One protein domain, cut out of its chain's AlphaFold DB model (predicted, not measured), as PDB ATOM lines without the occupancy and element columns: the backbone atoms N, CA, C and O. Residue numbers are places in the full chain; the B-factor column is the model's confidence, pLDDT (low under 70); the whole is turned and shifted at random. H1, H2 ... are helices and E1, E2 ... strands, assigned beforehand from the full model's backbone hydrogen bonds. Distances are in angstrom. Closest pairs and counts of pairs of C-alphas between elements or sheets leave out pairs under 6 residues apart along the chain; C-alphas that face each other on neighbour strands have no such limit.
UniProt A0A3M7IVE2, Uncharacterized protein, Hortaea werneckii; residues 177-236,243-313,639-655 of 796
ATOM      1  N   PRO A 177     289.378 288.276 405.104       95.31
ATOM      2  CA  PRO A 177     289.523 289.719 405.200       95.31
ATOM      3  C   PRO A 177     290.900 290.184 404.713       95.31
ATOM      4  O   PRO A 177     291.920 289.506 404.878       95.31
ATOM      5  N   ARG A 178     290.930 291.378 404.123       95.94
ATOM      6  CA  ARG A 178     292.156 292.094 403.748       95.94
ATOM      7  C   ARG A 178     292.588 292.995 404.894       95.94
ATOM      8  O   ARG A 178     291.775 293.354 405.741       95.94
ATOM      9  N   LEU A 179     293.864 293.358 404.916       95.62
ATOM     10  CA  LEU A 179     294.426 294.202 405.969       95.62
ATOM     11  C   LEU A 179     295.250 295.348 405.394       95.62
ATOM     12  O   LEU A 179     295.781 295.256 404.287       95.62
ATOM     13  N   LEU A 180     295.397 296.417 406.167       96.62
ATOM     14  CA  LEU A 180     296.362 297.466 405.869       96.62
ATOM     15  C   LEU A 180     297.650 297.224 406.651       96.62
ATOM     16  O   LEU A 180     297.627 296.928 407.846       96.62
ATOM     17  N   LYS A 181     298.781 297.320 405.956       93.00
ATOM     18  CA  LYS A 181     300.116 297.154 406.529       93.00
ATOM     19  C   LYS A 181     300.408 298.293 407.505       93.00
ATOM     20  O   LYS A 181     300.052 299.442 407.244       93.00
ATOM     21  N   GLN A 182     301.077 297.952 408.604       91.88
ATOM     22  CA  GLN A 182     301.456 298.909 409.640       91.88
ATOM     23  C   GLN A 182     302.365 300.022 409.099       91.88
ATOM     24  O   GLN A 182     303.121 299.817 408.144       91.88
ATOM     25  N   LEU A 183     302.322 301.181 409.751       88.19
ATOM     26  CA  LEU A 183     303.271 302.268 409.520       88.19
ATOM     27  C   LEU A 183     304.582 302.021 410.294       88.19
ATOM     28  O   LEU A 183     304.528 301.448 411.385       88.19
ATOM     29  N   PRO A 184     305.748 302.468 409.785       84.94
ATOM     30  CA  PRO A 184     307.028 302.371 410.497       84.94
ATOM     31  C   PRO A 184     307.018 303.020 411.887       84.94
ATOM     32  O   PRO A 184     307.740 302.595 412.782       84.94
ATOM     33  N   GLU A 185     306.187 304.043 412.079       80.75
ATOM     34  CA  GLU A 185     306.037 304.761 413.344       80.75
ATOM     35  C   GLU A 185     305.301 303.942 414.419       80.75
ATOM     36  O   GLU A 185     305.327 304.320 415.590       80.75
ATOM     37  N   GLY A 186     304.653 302.830 414.046       80.44
ATOM     38  CA  GLY A 186     303.934 301.959 414.976       80.44
ATOM     39  C   GLY A 186     302.628 302.553 415.522       80.44
ATOM     40  O   GLY A 186     302.246 302.236 416.645       80.44
ATOM     41  N   ASP A 187     301.954 303.420 414.761       89.88
ATOM     42  CA  ASP A 187     300.605 303.920 415.078       89.88
ATOM     43  C   ASP A 187     299.522 302.892 414.678       89.88
ATOM     44  O   ASP A 187     299.753 302.036 413.822       89.88
ATOM     45  N   TYR A 188     298.327 302.986 415.269       95.25
ATOM     46  CA  TYR A 188     297.205 302.072 415.019       95.25
ATOM     47  C   TYR A 188     296.284 302.497 413.861       95.25
ATOM     48  O   TYR A 188     295.253 301.861 413.632       95.25
ATOM     49  N   LEU A 189     296.622 303.554 413.116       95.75
ATOM     50  CA  LEU A 189     295.828 304.048 411.984       95.75
ATOM     51  C   LEU A 189     295.481 302.950 410.954       95.75
ATOM     52  O   LEU A 189     294.336 302.864 410.511       95.75
ATOM     53  N   SER A 190     296.428 302.070 410.602       95.62
ATOM     54  CA  SER A 190     296.186 300.939 409.687       95.62
ATOM     55  C   SER A 190     295.143 299.963 410.229       95.62
ATOM     56  O   SER A 190     294.242 299.536 409.501       95.62
ATOM     57  N   ASN A 191     295.245 299.625 411.516       97.69
ATOM     58  CA  ASN A 191     294.319 298.717 412.184       97.69
ATOM     59  C   ASN A 191     292.931 299.357 412.266       97.69
ATOM     60  O   ASN A 191     291.944 298.718 411.916       97.69
ATOM     61  N   PHE A 192     292.864 300.634 412.648       97.94
ATOM     62  CA  PHE A 192     291.625 301.395 412.749       97.94
ATOM     63  C   PHE A 192     290.852 301.425 411.430       97.94
ATOM     64  O   PHE A 192     289.696 301.015 411.403       97.94
ATOM     65  N   VAL A 193     291.492 301.813 410.322       97.81
ATOM     66  CA  VAL A 193     290.832 301.857 409.004       97.81
ATOM     67  C   VAL A 193     290.383 300.459 408.554       97.81
ATOM     68  O   VAL A 193     289.289 300.308 408.009       97.81
ATOM     69  N   THR A 194     291.175 299.420 408.849       97.75
ATOM     70  CA  THR A 194     290.789 298.019 408.591       97.75
ATOM     71  C   THR A 194     289.540 297.619 409.392       97.75
ATOM     72  O   THR A 194     288.658 296.943 408.868       97.75
ATOM     73  N   ILE A 195     289.426 298.056 410.650       98.25
ATOM     74  CA  ILE A 195     288.257 297.782 411.498       98.25
ATOM     75  C   ILE A 195     287.037 298.590 411.036       98.25
ATOM     76  O   ILE A 195     285.940 298.040 410.959       98.25
ATOM     77  N   CYS A 196     287.210 299.867 410.679       97.62
ATOM     78  CA  CYS A 196     286.147 300.720 410.140       97.62
ATOM     79  C   CYS A 196     285.480 300.101 408.907       97.62
ATOM     80  O   CYS A 196     284.257 300.117 408.801       97.62
ATOM     81  N   HIS A 197     286.265 299.489 408.018       96.56
ATOM     82  CA  HIS A 197     285.746 298.765 406.852       96.56
ATOM     83  C   HIS A 197     284.811 297.597 407.214       96.56
ATOM     84  O   HIS A 197     283.892 297.272 406.461       96.56
ATOM     85  N   ALA A 198     285.012 296.963 408.370       95.38
ATOM     86  CA  ALA A 198     284.183 295.853 408.838       95.38
ATOM     87  C   ALA A 198     282.873 296.282 409.520       95.38
ATOM     88  O   ALA A 198     282.058 295.424 409.875       95.38
ATOM     89  N   ILE A 199     282.657 297.585 409.706       96.56
ATOM     90  CA  ILE A 199     281.420 298.150 410.245       96.56
ATOM     91  C   ILE A 199     280.613 298.703 409.069       96.56
ATOM     92  O   ILE A 199     281.070 299.608 408.376       96.56
ATOM     93  N   ALA A 200     279.415 298.160 408.839       93.75
ATOM     94  CA  ALA A 200     278.620 298.433 407.639       93.75
ATOM     95  C   ALA A 200     278.380 299.934 407.406       93.75
ATOM     96  O   ALA A 200     278.755 300.457 406.356       93.75
ATOM     97  N   GLY A 201     277.834 300.641 408.400       94.81
ATOM     98  CA  GLY A 201     277.556 302.075 408.299       94.81
ATOM     99  C   GLY A 201     278.813 302.936 408.145       94.81
ATOM    100  O   GLY A 201     278.809 303.901 407.387       94.81
ATOM    101  N   VAL A 202     279.920 302.560 408.797       96.31
ATOM    102  CA  VAL A 202     281.189 303.310 408.720       96.31
ATOM    103  C   VAL A 202     281.833 303.146 407.352       96.31
ATOM    104  O   VAL A 202     282.282 304.129 406.767       96.31
ATOM    105  N   ARG A 203     281.850 301.920 406.815       95.69
ATOM    106  CA  ARG A 203     282.326 301.653 405.456       95.69
ATOM    107  C   ARG A 203     281.561 302.497 404.441       95.69
ATOM    108  O   ARG A 203     282.180 303.118 403.583       95.69
ATOM    109  N   GLU A 204     280.234 302.542 404.542       94.25
ATOM    110  CA  GLU A 204     279.408 303.345 403.637       94.25
ATOM    111  C   GLU A 204     279.637 304.852 403.799       94.25
ATOM    112  O   GLU A 204     279.759 305.569 402.803       94.25
ATOM    113  N   ALA A 205     279.788 305.328 405.038       94.62
ATOM    114  CA  ALA A 205     280.145 306.715 405.309       94.62
ATOM    115  C   ALA A 205     281.507 307.079 404.694       94.62
ATOM    116  O   ALA A 205     281.626 308.125 404.064       94.62
ATOM    117  N   MET A 206     282.514 306.205 404.804       95.94
ATOM    118  CA  MET A 206     283.851 306.406 404.225       95.94
ATOM    119  C   MET A 206     283.888 306.275 402.697       95.94
ATOM    120  O   MET A 206     284.718 306.915 402.055       95.94
ATOM    121  N   LEU A 207     282.990 305.487 402.096       94.81
ATOM    122  CA  LEU A 207     282.846 305.413 400.640       94.81
ATOM    123  C   LEU A 207     282.251 306.692 400.044       94.81
ATOM    124  O   LEU A 207     282.534 306.990 398.883       94.81
ATOM    125  N   MET A 208     281.433 307.435 400.802       93.44
ATOM    126  CA  MET A 208     280.776 308.671 400.355       93.44
ATOM    127  C   MET A 208     280.217 308.545 398.925       93.44
ATOM    128  O   MET A 208     280.627 309.275 398.023       93.44
ATOM    129  N   ARG A 209     279.309 307.586 398.688       91.19
ATOM    130  CA  ARG A 209     278.857 307.187 397.332       91.19
ATOM    131  C   ARG A 209     278.350 308.331 396.452       91.19
ATOM    132  O   ARG A 209     278.426 308.243 395.229       91.19
ATOM    133  N   GLU A 210     277.826 309.386 397.062       89.88
ATOM    134  CA  GLU A 210     277.321 310.575 396.368       89.88
ATOM    135  C   GLU A 210     278.448 311.485 395.841       89.88
ATOM    136  O   GLU A 210     278.234 312.254 394.906       89.88
ATOM    137  N   PHE A 211     279.663 311.347 396.380       91.94
ATOM    138  CA  PHE A 211     280.830 312.196 396.129       91.94
ATOM    139  C   PHE A 211     281.995 311.383 395.545       91.94
ATOM    140  O   PHE A 211     283.128 311.437 396.022       91.94
ATOM    141  N   VAL A 212     281.711 310.586 394.509       93.00
ATOM    142  CA  VAL A 212     282.716 309.763 393.818       93.00
ATOM    143  C   VAL A 212     283.320 310.475 392.609       93.00
ATOM    144  O   VAL A 212     282.629 311.153 391.845       93.00
ATOM    145  N   LYS A 213     284.616 310.255 392.379       91.69
ATOM    146  CA  LYS A 213     285.317 310.753 391.188       91.69
ATOM    147  C   LYS A 213     284.981 309.956 389.935       91.69
ATOM    148  O   LYS A 213     284.645 308.778 389.993       91.69
ATOM    149  N   SER A 214     285.164 310.586 388.775       92.44
ATOM    150  CA  SER A 214     285.071 309.917 387.470       92.44
ATOM    151  C   SER A 214     286.212 308.922 387.223       92.44
ATOM    152  O   SER A 214     286.026 307.955 386.491       92.44
ATOM    153  N   SER A 215     287.379 309.153 387.828       93.00
ATOM    154  CA  SER A 215     288.540 308.263 387.808       93.00
ATOM    155  C   SER A 215     289.375 308.476 389.070       93.00
ATOM    156  O   SER A 215     289.518 309.608 389.534       93.00
ATOM    157  N   TYR A 216     289.947 307.393 389.596       95.06
ATOM    158  CA  TYR A 216     290.820 307.408 390.775       95.06
ATOM    159  C   TYR A 216     292.312 307.315 390.427       95.06
ATOM    160  O   TYR A 216     293.136 307.286 391.341       95.06
ATOM    161  N   GLY A 217     292.674 307.326 389.140       92.56
ATOM    162  CA  GLY A 217     294.057 307.155 388.691       92.56
ATOM    163  C   GLY A 217     294.610 305.757 388.985       92.56
ATOM    164  O   GLY A 217     293.895 304.889 389.476       92.56
ATOM    165  N   GLN A 218     295.884 305.538 388.668       92.06
ATOM    166  CA  GLN A 218     296.544 304.247 388.849       92.06
ATOM    167  C   GLN A 218     298.048 304.454 389.071       92.06
ATOM    168  O   GLN A 218     298.659 305.287 388.402       92.06
ATOM    169  N   ASP A 219     298.641 303.669 389.970       94.12
ATOM    170  CA  ASP A 219     300.091 303.534 390.138       94.12
ATOM    171  C   ASP A 219     300.412 302.079 390.519       94.12
ATOM    172  O   ASP A 219     299.699 301.477 391.324       94.12
ATOM    173  N   SER A 220     301.450 301.484 389.920       91.81
ATOM    174  CA  SER A 220     301.772 300.061 390.122       91.81
ATOM    175  C   SER A 220     302.323 299.734 391.507       91.81
ATOM    176  O   SER A 220     302.298 298.576 391.924       91.81
ATOM    177  N   GLU A 221     302.798 300.749 392.220       93.44
ATOM    178  CA  GLU A 221     303.407 300.656 393.540       93.44
ATOM    179  C   GLU A 221     302.550 301.367 394.608       93.44
ATOM    180  O   GLU A 221     302.984 301.505 395.754       93.44
ATOM    181  N   TRP A 222     301.318 301.789 394.279       94.94
ATOM    182  CA  TRP A 222     300.398 302.415 395.243       94.94
ATOM    183  C   TRP A 222     300.187 301.540 396.479       94.94
ATOM    184  O   TRP A 222     300.363 301.988 397.610       94.94
ATOM    185  N   TRP A 223     299.934 300.249 396.260       94.19
ATOM    186  CA  TRP A 223     299.738 299.272 397.328       94.19
ATOM    187  C   TRP A 223     300.975 299.104 398.236       94.19
ATOM    188  O   TRP A 223     300.825 298.622 399.356       94.19
ATOM    189  N   ARG A 224     302.186 299.507 397.806       92.56
ATOM    190  CA  ARG A 224     303.396 299.542 398.656       92.56
ATOM    191  C   ARG A 224     303.536 300.836 399.450       92.56
ATOM    192  O   ARG A 224     304.215 300.850 400.474       92.56
ATOM    193  N   GLY A 225     302.883 301.908 399.017       92.25
ATOM    194  CA  GLY A 225     302.916 303.194 399.702       92.25
ATOM    195  C   GLY A 225     303.112 304.410 398.807       92.25
ATOM    196  O   GLY A 225     303.228 305.515 399.338       92.25
ATOM    197  N   ASN A 226     303.160 304.246 397.483       93.00
ATOM    198  CA  ASN A 226     303.298 305.383 396.576       93.00
ATOM    199  C   ASN A 226     301.976 306.150 396.437       93.00
ATOM    200  O   ASN A 226     300.913 305.563 396.255       93.00
ATOM    201  N   ALA A 227     302.040 307.479 396.490       92.06
ATOM    202  CA  ALA A 227     300.871 308.321 396.260       92.06
ATOM    203  C   ALA A 227     300.504 308.378 394.767       92.06
ATOM    204  O   ALA A 227     301.374 308.497 393.903       92.06
ATOM    205  N   ILE A 228     299.203 308.356 394.464       93.00
ATOM    206  CA  ILE A 228     298.696 308.535 393.099       93.00
ATOM    207  C   ILE A 228     298.514 310.029 392.828       93.00
ATOM    208  O   ILE A 228     297.591 310.661 393.345       93.00
ATOM    209  N   ALA A 229     299.367 310.590 391.972       84.81
ATOM    210  CA  ALA A 229     299.267 311.985 391.560       84.81
ATOM    211  C   ALA A 229     298.121 312.182 390.551       84.81
ATOM    212  O   ALA A 229     298.213 311.780 389.389       84.81
ATOM    213  N   MET A 230     297.045 312.835 390.989       85.44
ATOM    214  CA  MET A 230     295.923 313.202 390.123       85.44
ATOM    215  C   MET A 230     296.141 314.583 389.482       85.44
ATOM    216  O   MET A 230     296.665 315.486 390.139       85.44
ATOM    217  N   PRO A 231     295.722 314.797 388.220       81.94
ATOM    218  CA  PRO A 231     295.759 316.121 387.606       81.94
ATOM    219  C   PRO A 231     294.875 317.115 388.376       81.94
ATOM    220  O   PRO A 231     293.699 316.836 388.598       81.94
ATOM    221  N   ARG A 232     295.422 318.285 388.731       81.81
ATOM    222  CA  ARG A 232     294.695 319.398 389.373       81.81
ATOM    223  C   ARG A 232     294.709 320.636 388.480       81.81
ATOM    224  O   ARG A 232     295.642 320.837 387.697       81.81
ATOM    225  N   ILE A 233     293.681 321.478 388.585       81.31
ATOM    226  CA  ILE A 233     293.637 322.745 387.847       81.31
ATOM    227  C   ILE A 233     294.441 323.784 388.631       81.31
ATOM    228  O   ILE A 233     294.128 324.097 389.776       81.31
ATOM    229  N   VAL A 234     295.475 324.334 387.997       85.00
ATOM    230  CA  VAL A 234     296.371 325.321 388.608       85.00
ATOM    231  C   VAL A 234     296.296 326.667 387.894       85.00
ATOM    232  O   VAL A 234     296.064 326.747 386.685       85.00
ATOM    233  N   HIS A 235     296.532 327.742 388.638       81.06
ATOM    234  CA  HIS A 235     296.711 329.075 388.080       81.06
ATOM    235  C   HIS A 235     297.952 329.122 387.173       81.06
ATOM    236  O   HIS A 235     299.037 328.689 387.561       81.06
ATOM    237  N   THR A 236     297.820 329.675 385.962       82.31
ATOM    238  CA  THR A 236     298.891 329.663 384.943       82.31
ATOM    239  C   THR A 236     300.126 330.487 385.316       82.31
ATOM    240  O   THR A 236     301.189 330.284 384.740       82.31
ATOM    241  N   GLU A 243     291.652 326.075 394.021       83.56
ATOM    242  CA  GLU A 243     290.939 325.882 395.284       83.56
ATOM    243  C   GLU A 243     291.760 324.945 396.181       83.56
ATOM    244  O   GLU A 243     291.425 323.774 396.336       83.56
ATOM    245  N   PRO A 244     292.871 325.435 396.768       82.81
ATOM    246  CA  PRO A 244     293.852 324.579 397.435       82.81
ATOM    247  C   PRO A 244     293.265 323.785 398.608       82.81
ATOM    248  O   PRO A 244     293.682 322.658 398.846       82.81
ATOM    249  N   GLU A 245     292.295 324.351 399.325       82.94
ATOM    250  CA  GLU A 245     291.640 323.685 400.454       82.94
ATOM    251  C   GLU A 245     290.642 322.608 399.998       82.94
ATOM    252  O   GLU A 245     290.639 321.505 400.539       82.94
ATOM    253  N   ALA A 246     289.860 322.876 398.946       85.69
ATOM    254  CA  ALA A 246     288.963 321.880 398.366       85.69
ATOM    255  C   ALA A 246     289.753 320.710 397.756       85.69
ATOM    256  O   ALA A 246     289.429 319.555 398.013       85.69
ATOM    257  N   ASP A 247     290.838 321.001 397.029       87.56
ATOM    258  CA  ASP A 247     291.712 319.985 396.434       87.56
ATOM    259  C   ASP A 247     292.384 319.097 397.503       87.56
ATOM    260  O   ASP A 247     292.489 317.880 397.321       87.56
ATOM    261  N   LYS A 248     292.808 319.692 398.632       90.50
ATOM    262  CA  LYS A 248     293.379 319.001 399.805       90.50
ATOM    263  C   LYS A 248     292.392 317.981 400.386       90.50
ATOM    264  O   LYS A 248     292.751 316.824 400.609       90.50
ATOM    265  N   TYR A 249     291.145 318.392 400.612       92.38
ATOM    266  CA  TYR A 249     290.101 317.520 401.157       92.38
ATOM    267  C   TYR A 249     289.628 316.466 400.156       92.38
ATOM    268  O   TYR A 249     289.422 315.308 400.523       92.38
ATOM    269  N   GLU A 250     289.510 316.829 398.881       92.50
ATOM    270  CA  GLU A 250     289.120 315.901 397.827       92.50
ATOM    271  C   GLU A 250     290.171 314.790 397.644       92.50
ATOM    272  O   GLU A 250     289.813 313.629 397.431       92.50
ATOM    273  N   GLU A 251     291.466 315.106 397.754       93.44
ATOM    274  CA  GLU A 251     292.545 314.112 397.759       93.44
ATOM    275  C   GLU A 251     292.416 313.127 398.929       93.44
ATOM    276  O   GLU A 251     292.475 311.917 398.698       93.44
ATOM    277  N   LEU A 252     292.191 313.625 400.151       95.44
ATOM    278  CA  LEU A 252     292.019 312.781 401.336       95.44
ATOM    279  C   LEU A 252     290.840 311.817 401.178       95.44
ATOM    280  O   LEU A 252     291.000 310.611 401.370       95.44
ATOM    281  N   VAL A 253     289.670 312.336 400.794       95.75
ATOM    282  CA  VAL A 253     288.462 311.521 400.586       95.75
ATOM    283  C   VAL A 253     288.701 310.477 399.496       95.75
ATOM    284  O   VAL A 253     288.362 309.310 399.683       95.75
ATOM    285  N   SER A 254     289.364 310.859 398.399       95.62
ATOM    286  CA  SER A 254     289.681 309.931 397.308       95.62
ATOM    287  C   SER A 254     290.565 308.775 397.769       95.62
ATOM    288  O   SER A 254     290.368 307.639 397.344       95.62
ATOM    289  N   GLU A 255     291.549 309.050 398.626       97.12
ATOM    290  CA  GLU A 255     292.450 308.024 399.145       97.12
ATOM    291  C   GLU A 255     291.737 307.076 400.118       97.12
ATOM    292  O   GLU A 255     291.887 305.860 400.009       97.12
ATOM    293  N   VAL A 256     290.873 307.598 400.994       97.69
ATOM    294  CA  VAL A 256     290.015 306.766 401.857       97.69
ATOM    295  C   VAL A 256     289.102 305.867 401.019       97.69
ATOM    296  O   VAL A 256     289.006 304.667 401.285       97.69
ATOM    297  N   GLN A 257     288.490 306.402 399.960       97.62
ATOM    298  CA  GLN A 257     287.648 305.636 399.037       97.62
ATOM    299  C   GLN A 257     288.427 304.517 398.324       97.62
ATOM    300  O   GLN A 257     287.919 303.398 398.216       97.62
ATOM    301  N   ARG A 258     289.672 304.774 397.881       97.62
ATOM    302  CA  ARG A 258     290.558 303.739 397.308       97.62
ATOM    303  C   ARG A 258     290.843 302.622 398.310       97.62
ATOM    304  O   ARG A 258     290.762 301.452 397.943       97.62
ATOM    305  N   LEU A 259     291.141 302.968 399.565       97.88
ATOM    306  CA  LEU A 259     291.399 301.992 400.628       97.88
ATOM    307  C   LEU A 259     290.159 301.140 400.937       97.88
ATOM    308  O   LEU A 259     290.278 299.920 401.041       97.88
ATOM    309  N   MET A 260     288.966 301.741 401.017       97.69
ATOM    310  CA  MET A 260     287.715 300.989 401.202       97.69
ATOM    311  C   MET A 260     287.464 300.017 400.042       97.69
ATOM    312  O   MET A 260     287.213 298.833 400.270       97.69
ATOM    313  N   ALA A 261     287.614 300.487 398.799       97.25
ATOM    314  CA  ALA A 261     287.442 299.656 397.608       97.25
ATOM    315  C   ALA A 261     288.466 298.507 397.539       97.25
ATOM    316  O   ALA A 261     288.118 297.376 397.184       97.25
ATOM    317  N   PHE A 262     289.717 298.773 397.927       97.69
ATOM    318  CA  PHE A 262     290.758 297.757 398.053       97.69
ATOM    319  C   PHE A 262     290.355 296.660 399.049       97.69
ATOM    320  O   PHE A 262     290.410 295.475 398.710       97.69
ATOM    321  N   LEU A 263     289.922 297.049 400.254       97.00
ATOM    322  CA  LEU A 263     289.537 296.116 401.316       97.00
ATOM    323  C   LEU A 263     288.316 295.261 400.933       97.00
ATOM    324  O   LEU A 263     288.223 294.103 401.351       97.00
ATOM    325  N   ASP A 264     287.431 295.774 400.076       94.88
ATOM    326  CA  ASP A 264     286.284 295.026 399.556       94.88
ATOM    327  C   ASP A 264     286.657 293.901 398.596       94.88
ATOM    328  O   ASP A 264     286.195 292.770 398.765       94.88
ATOM    329  N   SER A 265     287.463 294.190 397.570       94.12
ATOM    330  CA  SER A 265     287.513 293.315 396.388       94.12
ATOM    331  C   SER A 265     288.888 293.112 395.741       94.12
ATOM    332  O   SER A 265     288.975 292.433 394.717       94.12
ATOM    333  N   SER A 266     289.981 293.616 396.326       95.62
ATOM    334  CA  SER A 266     291.323 293.374 395.765       95.62
ATOM    335  C   SER A 266     291.709 291.884 395.770       95.62
ATOM    336  O   SER A 266     291.345 291.111 396.647       95.62
ATOM    337  N   GLU A 267     292.493 291.422 394.810       95.94
ATOM    338  CA  GLU A 267     293.061 290.069 394.838       95.94
ATOM    339  C   GLU A 267     294.315 289.980 395.729       95.94
ATOM    340  O   GLU A 267     294.810 288.881 395.996       95.94
ATOM    341  N   ARG A 268     294.817 291.123 396.221       95.69
ATOM    342  CA  ARG A 268     295.927 291.210 397.178       95.69
ATOM    343  C   ARG A 268     295.420 291.097 398.620       95.69
ATOM    344  O   ARG A 268     294.350 291.590 398.964       95.69
ATOM    345  N   SER A 269     296.233 290.494 399.486       96.12
ATOM    346  CA  SER A 269     295.959 290.330 400.920       96.12
ATOM    347  C   SER A 269     296.163 291.605 401.736       96.12
ATOM    348  O   SER A 269     295.582 291.722 402.816       96.12
ATOM    349  N   TYR A 270     296.996 292.534 401.255       96.50
ATOM    350  CA  TYR A 270     297.276 293.791 401.945       96.50
ATOM    351  C   TYR A 270     297.626 294.942 401.003       96.50
ATOM    352  O   TYR A 270     298.079 294.716 399.878       96.50
ATOM    353  N   ALA A 271     297.469 296.158 401.519       96.00
ATOM    354  CA  ALA A 271     297.994 297.395 400.952       96.00
ATOM    355  C   ALA A 271     298.612 298.259 402.061       96.00
ATOM    356  O   ALA A 271     298.360 298.055 403.249       96.00
ATOM    357  N   SER A 272     299.450 299.213 401.679       94.69
ATOM    358  CA  SER A 272     300.039 300.208 402.567       94.69
ATOM    359  C   SER A 272     299.083 301.375 402.781       94.69
ATOM    360  O   SER A 272     298.482 301.868 401.832       94.69
ATOM    361  N   ILE A 273     298.990 301.859 404.021       94.12
ATOM    362  CA  ILE A 273     298.258 303.091 404.350       94.12
ATOM    363  C   ILE A 273     299.106 304.357 404.137       94.12
ATOM    364  O   ILE A 273     298.609 305.473 404.255       94.12
ATOM    365  N   ALA A 274     300.389 304.213 403.795       93.00
ATOM    366  CA  ALA A 274     301.305 305.336 403.604       93.00
ATOM    367  C   ALA A 274     300.853 306.405 402.581       93.00
ATOM    368  O   ALA A 274     301.218 307.563 402.777       93.00
ATOM    369  N   PRO A 275     300.084 306.115 401.511       93.31
ATOM    370  CA  PRO A 275     299.597 307.169 400.622       93.31
ATOM    371  C   PRO A 275     298.625 308.124 401.332       93.31
ATOM    372  O   PRO A 275     298.632 309.323 401.064       93.31
ATOM    373  N   LEU A 276     297.850 307.623 402.302       94.12
ATOM    374  CA  LEU A 276     296.917 308.421 403.101       94.12
ATOM    375  C   LEU A 276     297.652 309.450 403.964       94.12
ATOM    376  O   LEU A 276     297.287 310.627 403.977       94.12
ATOM    377  N   THR A 277     298.732 309.028 404.630       91.00
ATOM    378  CA  THR A 277     299.581 309.932 405.425       91.00
ATOM    379  C   THR A 277     300.354 310.920 404.558       91.00
ATOM    380  O   THR A 277     300.917 311.887 405.065       91.00
ATOM    381  N   GLN A 278     300.369 310.694 403.242       91.38
ATOM    382  CA  GLN A 278     301.015 311.550 402.264       91.38
ATOM    383  C   GLN A 278     300.107 312.599 401.623       91.38
ATOM    384  O   GLN A 278     300.620 313.404 400.845       91.38
ATOM    385  N   THR A 279     298.817 312.611 401.938       92.25
ATOM    386  CA  THR A 279     297.889 313.637 401.449       92.25
ATOM    387  C   THR A 279     298.201 314.994 402.070       92.25
ATOM    388  O   THR A 279     298.648 315.064 403.219       92.25
ATOM    389  N   ASP A 280     297.938 316.080 401.340       90.25
ATOM    390  CA  ASP A 280     298.156 317.444 401.851       90.25
ATOM    391  C   ASP A 280     297.337 317.681 403.144       90.25
ATOM    392  O   ASP A 280     297.775 318.372 404.063       90.25
ATOM    393  N   ALA A 281     296.179 317.007 403.264       90.50
ATOM    394  CA  ALA A 281     295.310 317.009 404.441       90.50
ATOM    395  C   ALA A 281     296.018 316.609 405.730       90.50
ATOM    396  O   ALA A 281     295.881 317.257 406.767       90.50
ATOM    397  N   ILE A 282     296.798 315.541 405.632       90.56
ATOM    398  CA  ILE A 282     297.451 314.904 406.766       90.56
ATOM    399  C   ILE A 282     298.878 315.436 406.945       90.56
ATOM    400  O   ILE A 282     299.347 315.518 408.075       90.56
ATOM    401  N   LYS A 283     299.567 315.823 405.862       86.62
ATOM    402  CA  LYS A 283     300.950 316.325 405.902       86.62
ATOM    403  C   LYS A 283     301.088 317.748 406.433       86.62
ATOM    404  O   LYS A 283     302.041 318.016 407.163       86.62
ATOM    405  N   ASP A 284     300.199 318.658 406.030       82.06
ATOM    406  CA  ASP A 284     300.344 320.088 406.342       82.06
ATOM    407  C   ASP A 284     300.098 320.385 407.826       82.06
ATOM    408  O   ASP A 284     300.673 321.315 408.397       82.06
ATOM    409  N   GLU A 285     299.252 319.577 408.463       77.44
ATOM    410  CA  GLU A 285     298.888 319.695 409.868       77.44
ATOM    411  C   GLU A 285     299.461 318.514 410.641       77.44
ATOM    412  O   GLU A 285     299.235 317.360 410.299       77.44
ATOM    413  N   THR A 286     300.234 318.781 411.691       74.00
ATOM    414  CA  THR A 286     300.872 317.702 412.454       74.00
ATOM    415  C   THR A 286     299.929 317.128 413.513       74.00
ATOM    416  O   THR A 286     299.210 317.913 414.143       74.00
ATOM    417  N   PRO A 287     300.058 315.834 413.870       77.00
ATOM    418  CA  PRO A 287     299.339 315.234 414.997       77.00
ATOM    419  C   PRO A 287     299.508 315.982 416.326       77.00
ATOM    420  O   PRO A 287     298.691 315.833 417.220       77.00
ATOM    421  N   ALA A 288     300.536 316.824 416.482       74.75
ATOM    422  CA  ALA A 288     300.754 317.620 417.691       74.75
ATOM    423  C   ALA A 288     299.591 318.568 418.055       74.75
ATOM    424  O   ALA A 288     299.561 319.061 419.182       74.75
ATOM    425  N   ILE A 289     298.673 318.833 417.119       75.12
ATOM    426  CA  ILE A 289     297.487 319.675 417.323       75.12
ATOM    427  C   ILE A 289     296.373 318.910 418.064       75.12
ATOM    428  O   ILE A 289     295.573 319.536 418.756       75.12
ATOM    429  N   THR A 290     296.335 317.576 417.967       81.38
ATOM    430  CA  THR A 290     295.270 316.757 418.566       81.38
ATOM    431  C   THR A 290     295.519 316.449 420.044       81.38
ATOM    432  O   THR A 290     296.641 316.588 420.550       81.38
ATOM    433  N   LYS A 291     294.469 316.022 420.766       83.25
ATOM    434  CA  LYS A 291     294.530 315.802 422.222       83.25
ATOM    435  C   LYS A 291     295.469 314.636 422.569       83.25
ATOM    436  O   LYS A 291     296.281 314.755 423.489       83.25
ATOM    437  N   SER A 292     295.425 313.554 421.794       83.88
ATOM    438  CA  SER A 292     296.200 312.317 422.001       83.88
ATOM    439  C   SER A 292     297.516 312.287 421.222       83.88
ATOM    440  O   SER A 292     298.373 311.440 421.483       83.88
ATOM    441  N   ARG A 293     297.711 313.219 420.276       88.12
ATOM    442  CA  ARG A 293     298.911 313.335 419.430       88.12
ATOM    443  C   ARG A 293     299.214 312.091 418.590       88.12
ATOM    444  O   ARG A 293     300.379 311.789 418.329       88.12
ATOM    445  N   THR A 294     298.173 311.367 418.188       88.88
ATOM    446  CA  THR A 294     298.260 310.168 417.341       88.88
ATOM    447  C   THR A 294     297.890 310.488 415.900       88.88
ATOM    448  O   THR A 294     297.103 311.404 415.637       88.88
ATOM    449  N   TRP A 295     298.429 309.714 414.954       90.50
ATOM    450  CA  TRP A 295     298.008 309.815 413.553       90.50
ATOM    451  C   TRP A 295     296.554 309.388 413.380       90.50
ATOM    452  O   TRP A 295     295.850 309.962 412.554       90.50
ATOM    453  N   LEU A 296     296.097 308.427 414.185       93.88
ATOM    454  CA  LEU A 296     294.709 307.981 414.217       93.88
ATOM    455  C   LEU A 296     293.732 309.126 414.516       93.88
ATOM    456  O   LEU A 296     292.815 309.351 413.729       93.88
ATOM    457  N   GLU A 297     293.912 309.861 415.620       94.19
ATOM    458  CA  GLU A 297     292.993 310.953 415.983       94.19
ATOM    459  C   GLU A 297     293.032 312.075 414.941       94.19
ATOM    460  O   GLU A 297     291.992 312.593 414.536       94.19
ATOM    461  N   HIS A 298     294.235 312.397 414.456       94.00
ATOM    462  CA  HIS A 298     294.423 313.402 413.414       94.00
ATOM    463  C   HIS A 298     293.712 313.025 412.113       94.00
ATOM    464  O   HIS A 298     293.027 313.853 411.519       94.00
ATOM    465  N   PHE A 299     293.799 311.761 411.700       95.31
ATOM    466  CA  PHE A 299     293.064 311.259 410.545       95.31
ATOM    467  C   PHE A 299     291.550 311.414 410.713       95.31
ATOM    468  O   PHE A 299     290.904 311.912 409.795       95.31
ATOM    469  N   ILE A 300     290.986 311.031 411.866       95.75
ATOM    470  CA  ILE A 300     289.542 311.168 412.119       95.75
ATOM    471  C   ILE A 300     289.123 312.635 411.973       95.75
ATOM    472  O   ILE A 300     288.152 312.928 411.277       95.75
ATOM    473  N   GLN A 301     289.881 313.557 412.574       94.12
ATOM    474  CA  GLN A 301     289.608 314.991 412.488       94.12
ATOM    475  C   GLN A 301     289.629 315.489 411.037       94.12
ATOM    476  O   GLN A 301     288.672 316.119 410.587       94.12
ATOM    477  N   GLN A 302     290.694 315.185 410.289       94.50
ATOM    478  CA  GLN A 302     290.837 315.641 408.903       94.50
ATOM    479  C   GLN A 302     289.798 315.009 407.975       94.50
ATOM    480  O   GLN A 302     289.291 315.679 407.077       94.50
ATOM    481  N   TRP A 303     289.441 313.742 408.196       95.56
ATOM    482  CA  TRP A 303     288.404 313.078 407.415       95.56
ATOM    483  C   TRP A 303     287.025 313.701 407.657       95.56
ATOM    484  O   TRP A 303     286.317 313.954 406.686       95.56
ATOM    485  N   ILE A 304     286.665 314.025 408.908       94.12
ATOM    486  CA  ILE A 304     285.409 314.733 409.219       94.12
ATOM    487  C   ILE A 304     285.382 316.097 408.521       94.12
ATOM    488  O   ILE A 304     284.410 316.402 407.831       94.12
ATOM    489  N   LEU A 305     286.454 316.890 408.637       92.31
ATOM    490  CA  LEU A 305     286.552 318.198 407.977       92.31
ATOM    491  C   LEU A 305     286.393 318.078 406.454       92.31
ATOM    492  O   LEU A 305     285.612 318.814 405.850       92.31
ATOM    493  N   ALA A 306     287.077 317.109 405.843       93.81
ATOM    494  CA  ALA A 306     287.008 316.870 404.409       93.81
ATOM    495  C   ALA A 306     285.611 316.426 403.956       93.81
ATOM    496  O   ALA A 306     285.065 316.959 402.988       93.81
ATOM    497  N   ALA A 307     285.005 315.482 404.673       93.31
ATOM    498  CA  ALA A 307     283.687 314.959 404.351       93.31
ATOM    499  C   ALA A 307     282.594 316.031 404.507       93.31
ATOM    500  O   ALA A 307     281.745 316.163 403.624       93.31
ATOM    501  N   MET A 308     282.653 316.860 405.555       91.19
ATOM    502  CA  MET A 308     281.743 318.001 405.724       91.19
ATOM    503  C   MET A 308     281.948 319.072 404.648       91.19
ATOM    504  O   MET A 308     280.970 319.633 404.151       91.19
ATOM    505  N   SER A 309     283.196 319.339 404.247       90.69
ATOM    506  CA  SER A 309     283.495 320.268 403.151       90.69
ATOM    507  C   SER A 309     282.902 319.799 401.818       90.69
ATOM    508  O   SER A 309     282.476 320.630 401.018       90.69
ATOM    509  N   MET A 310     282.872 318.486 401.571       88.56
ATOM    510  CA  MET A 310     282.352 317.896 400.331       88.56
ATOM    511  C   MET A 310     280.825 317.770 400.334       88.56
ATOM    512  O   MET A 310     280.176 318.107 399.344       88.56
ATOM    513  N   ALA A 311     280.244 317.295 401.439       86.69
ATOM    514  CA  ALA A 311     278.813 317.014 401.539       86.69
ATOM    515  C   ALA A 311     277.958 318.227 401.943       86.69
ATOM    516  O   ALA A 311     276.737 318.229 401.760       86.69
ATOM    517  N   GLY A 312     278.595 319.280 402.459       80.50
ATOM    518  CA  GLY A 312     277.932 320.466 402.985       80.50
ATOM    519  C   GLY A 312     277.237 320.222 404.329       80.50
ATOM    520  O   GLY A 312     277.151 319.107 404.837       80.50
ATOM    521  N   GLU A 313     276.683 321.289 404.908       73.62
ATOM    522  CA  GLU A 313     276.139 321.301 406.281       73.62
ATOM    523  C   GLU A 313     274.930 320.370 406.520       73.62
ATOM    524  O   GLU A 313     274.512 320.184 407.659       73.62
ATOM    525  N   PRO A 639     277.203 295.771 398.957       87.00
ATOM    526  CA  PRO A 639     278.375 295.072 398.444       87.00
ATOM    527  C   PRO A 639     278.811 295.594 397.070       87.00
ATOM    528  O   PRO A 639     279.916 295.297 396.618       87.00
ATOM    529  N   THR A 640     277.963 296.356 396.372       93.06
ATOM    530  CA  THR A 640     278.314 296.909 395.066       93.06
ATOM    531  C   THR A 640     279.234 298.109 395.244       93.06
ATOM    532  O   THR A 640     278.950 299.009 396.030       93.06
ATOM    533  N   LEU A 641     280.351 298.151 394.521       94.88
ATOM    534  CA  LEU A 641     281.218 299.327 394.495       94.88
ATOM    535  C   LEU A 641     280.758 300.318 393.416       94.88
ATOM    536  O   LEU A 641     280.332 299.896 392.334       94.88
ATOM    537  N   PRO A 642     280.890 301.638 393.649       96.12
ATOM    538  CA  PRO A 642     280.722 302.632 392.597       96.12
ATOM    539  C   PRO A 642     281.598 302.303 391.372       96.12
ATOM    540  O   PRO A 642     282.770 301.955 391.547       96.12
ATOM    541  N   PRO A 643     281.098 302.442 390.126       96.19
ATOM    542  CA  PRO A 643     281.814 301.969 388.938       96.19
ATOM    543  C   PRO A 643     283.261 302.478 388.791       96.19
ATOM    544  O   PRO A 643     284.118 301.677 388.420       96.19
ATOM    545  N   PRO A 644     283.586 303.750 389.102       96.75
ATOM    546  CA  PRO A 644     284.966 304.232 389.024       96.75
ATOM    547  C   PRO A 644     285.909 303.591 390.058       96.75
ATOM    548  O   PRO A 644     287.086 303.400 389.768       96.75
ATOM    549  N   LEU A 645     285.401 303.224 391.242       97.19
ATOM    550  CA  LEU A 645     286.168 302.504 392.267       97.19
ATOM    551  C   LEU A 645     286.349 301.031 391.898       97.19
ATOM    552  O   LEU A 645     287.436 300.487 392.071       97.19
ATOM    553  N   GLN A 646     285.322 300.400 391.321       97.00
ATOM    554  CA  GLN A 646     285.455 299.043 390.789       97.00
ATOM    555  C   GLN A 646     286.520 298.985 389.686       97.00
ATOM    556  O   GLN A 646     287.358 298.091 389.689       97.00
ATOM    557  N   GLN A 647     286.537 299.969 388.776       97.12
ATOM    558  CA  GLN A 647     287.561 300.063 387.729       97.12
ATOM    559  C   GLN A 647     288.974 300.177 388.311       97.12
ATOM    560  O   GLN A 647     289.871 299.484 387.837       97.12
ATOM    561  N   PHE A 648     289.156 300.993 389.351       97.31
ATOM    562  CA  PHE A 648     290.431 301.122 390.058       97.31
ATOM    563  C   PHE A 648     290.919 299.776 390.619       97.31
ATOM    564  O   PHE A 648     292.064 299.382 390.384       97.31
ATOM    565  N   VAL A 649     290.041 299.027 391.293       97.12
ATOM    566  CA  VAL A 649     290.393 297.711 391.849       97.12
ATOM    567  C   VAL A 649     290.658 296.685 390.744       97.12
ATOM    568  O   VAL A 649     291.623 295.928 390.819       97.12
ATOM    569  N   ASP A 650     289.855 296.675 389.679       97.25
ATOM    570  CA  ASP A 650     290.049 295.778 388.534       97.25
ATOM    571  C   ASP A 650     291.397 296.018 387.838       97.25
ATOM    572  O   ASP A 650     292.024 295.087 387.322       97.25
ATOM    573  N   GLU A 651     291.838 297.272 387.785       96.44
ATOM    574  CA  GLU A 651     293.129 297.676 387.243       96.44
ATOM    575  C   GLU A 651     294.302 297.240 388.133       96.44
ATOM    576  O   GLU A 651     295.256 296.657 387.605       96.44
ATOM    577  N   ASP A 652     294.224 297.413 389.457       96.25
ATOM    578  CA  ASP A 652     295.219 296.852 390.390       96.25
ATOM    579  C   ASP A 652     295.267 295.317 390.308       96.25
ATOM    580  O   ASP A 652     296.344 294.728 390.195       96.25
ATOM    581  N   ASN A 653     294.111 294.652 390.230       96.69
ATOM    582  CA  ASN A 653     294.029 293.197 390.084       96.69
ATOM    583  C   ASN A 653     294.690 292.706 388.784       96.69
ATOM    584  O   ASN A 653     295.331 291.652 388.763       96.69
ATOM    585  N   LYS A 654     294.588 293.463 387.682       96.69
ATOM    586  CA  LYS A 654     295.315 293.158 386.434       96.69
ATOM    587  C   LYS A 654     296.824 293.303 386.608       96.69
ATOM    588  O   LYS A 654     297.560 292.439 386.127       96.69
ATOM    589  N   LEU A 655     297.283 294.355 387.288       94.94
ATOM    590  CA  LEU A 655     298.705 294.539 387.586       94.94
ATOM    591  C   LEU A 655     299.236 293.411 388.471       94.94
ATOM    592  O   LEU A 655     300.291 292.853 388.176       94.94
TER     593      LEU A 655
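Overview. This is residues 177 to 236, 243 to 313 and 639 to 655 of the 796 residues of an uncharacterized protein of Hortaea werneckii (UniProt A0A3M7IVE2). One long helix, H3, runs through the middle of a compact body, with H6 crossing it toward one end and H7 toward the other; H2 and the short H4 and H5 also pack on it. A small sheet of two parallel strands, E1 and E2, sits near H3's residues 259 to 263. The printed part has 148 residues, with named elements in the order E1 H1 H2 H3 E2 H4 H5 H6 H7, mostly helix. The radius of gyration of the C-alphas is 14.6 A, the spans 41 by 40 by 29 A.

Arrangement. Look first at E1, residues 179 to 181, and E2, residues 270 to 272: parallel neighbours, with N 181 and O 271 within hydrogen-bond range at 2.8 A. From there go to the hub, H3, residues 244 to 265. Its residues 246 to 253 alone touch H6, residues 295 to 311, only just about perpendicular at 72 degrees; the closest C-alphas, Tyr 249 and Ala 306, are 4.5 A apart. H7, residues 643 to 655, touches H3 at a steep tilt of 64 degrees, the same way, closest at C-alphas 261 and 645, 6.2 A. H2, residues 200 to 207, touches H3 at a steep tilt of 46 degrees, opposite ways, closest at C-alphas 207 and 257, 5.1 A. H1, residues 189 to 197, only just touches H3, with 3 pairs of C-alphas within 8 A, closest at 197 and 260, 6.4 A. H4, residues 274 to 277, and H5, residues 280 to 283, touch H3 too, closest at C-alphas 276 and 255, 6.0 A, and 281 and 248, 5.4 A. Every O i to N i+4 pair is within hydrogen-bond range in H1, H2, H3, H6 and H7; H4 and H5 are too short for one.

Along the chain. Find C-alpha 179, where E1 begins, at (294.426, 294.202, 405.969). H3 runs 31.9 A from C-alpha 244 at (293.852, 324.579, 397.435), H6 23.8 A, and H7 18.5 A to C-alpha 655 at (298.705, 294.539, 387.586).

Size, cuts and confidence. The two C-alphas farthest apart, Pro 177 and Thr 236, are 45.8 A apart. Residues 237 to 242 and 314 to 638 are not printed; the C-alpha gaps are 13.6 A and 27.5 A. The link H5 to H6 is long, and no printed residue is under 70 in pLDDT.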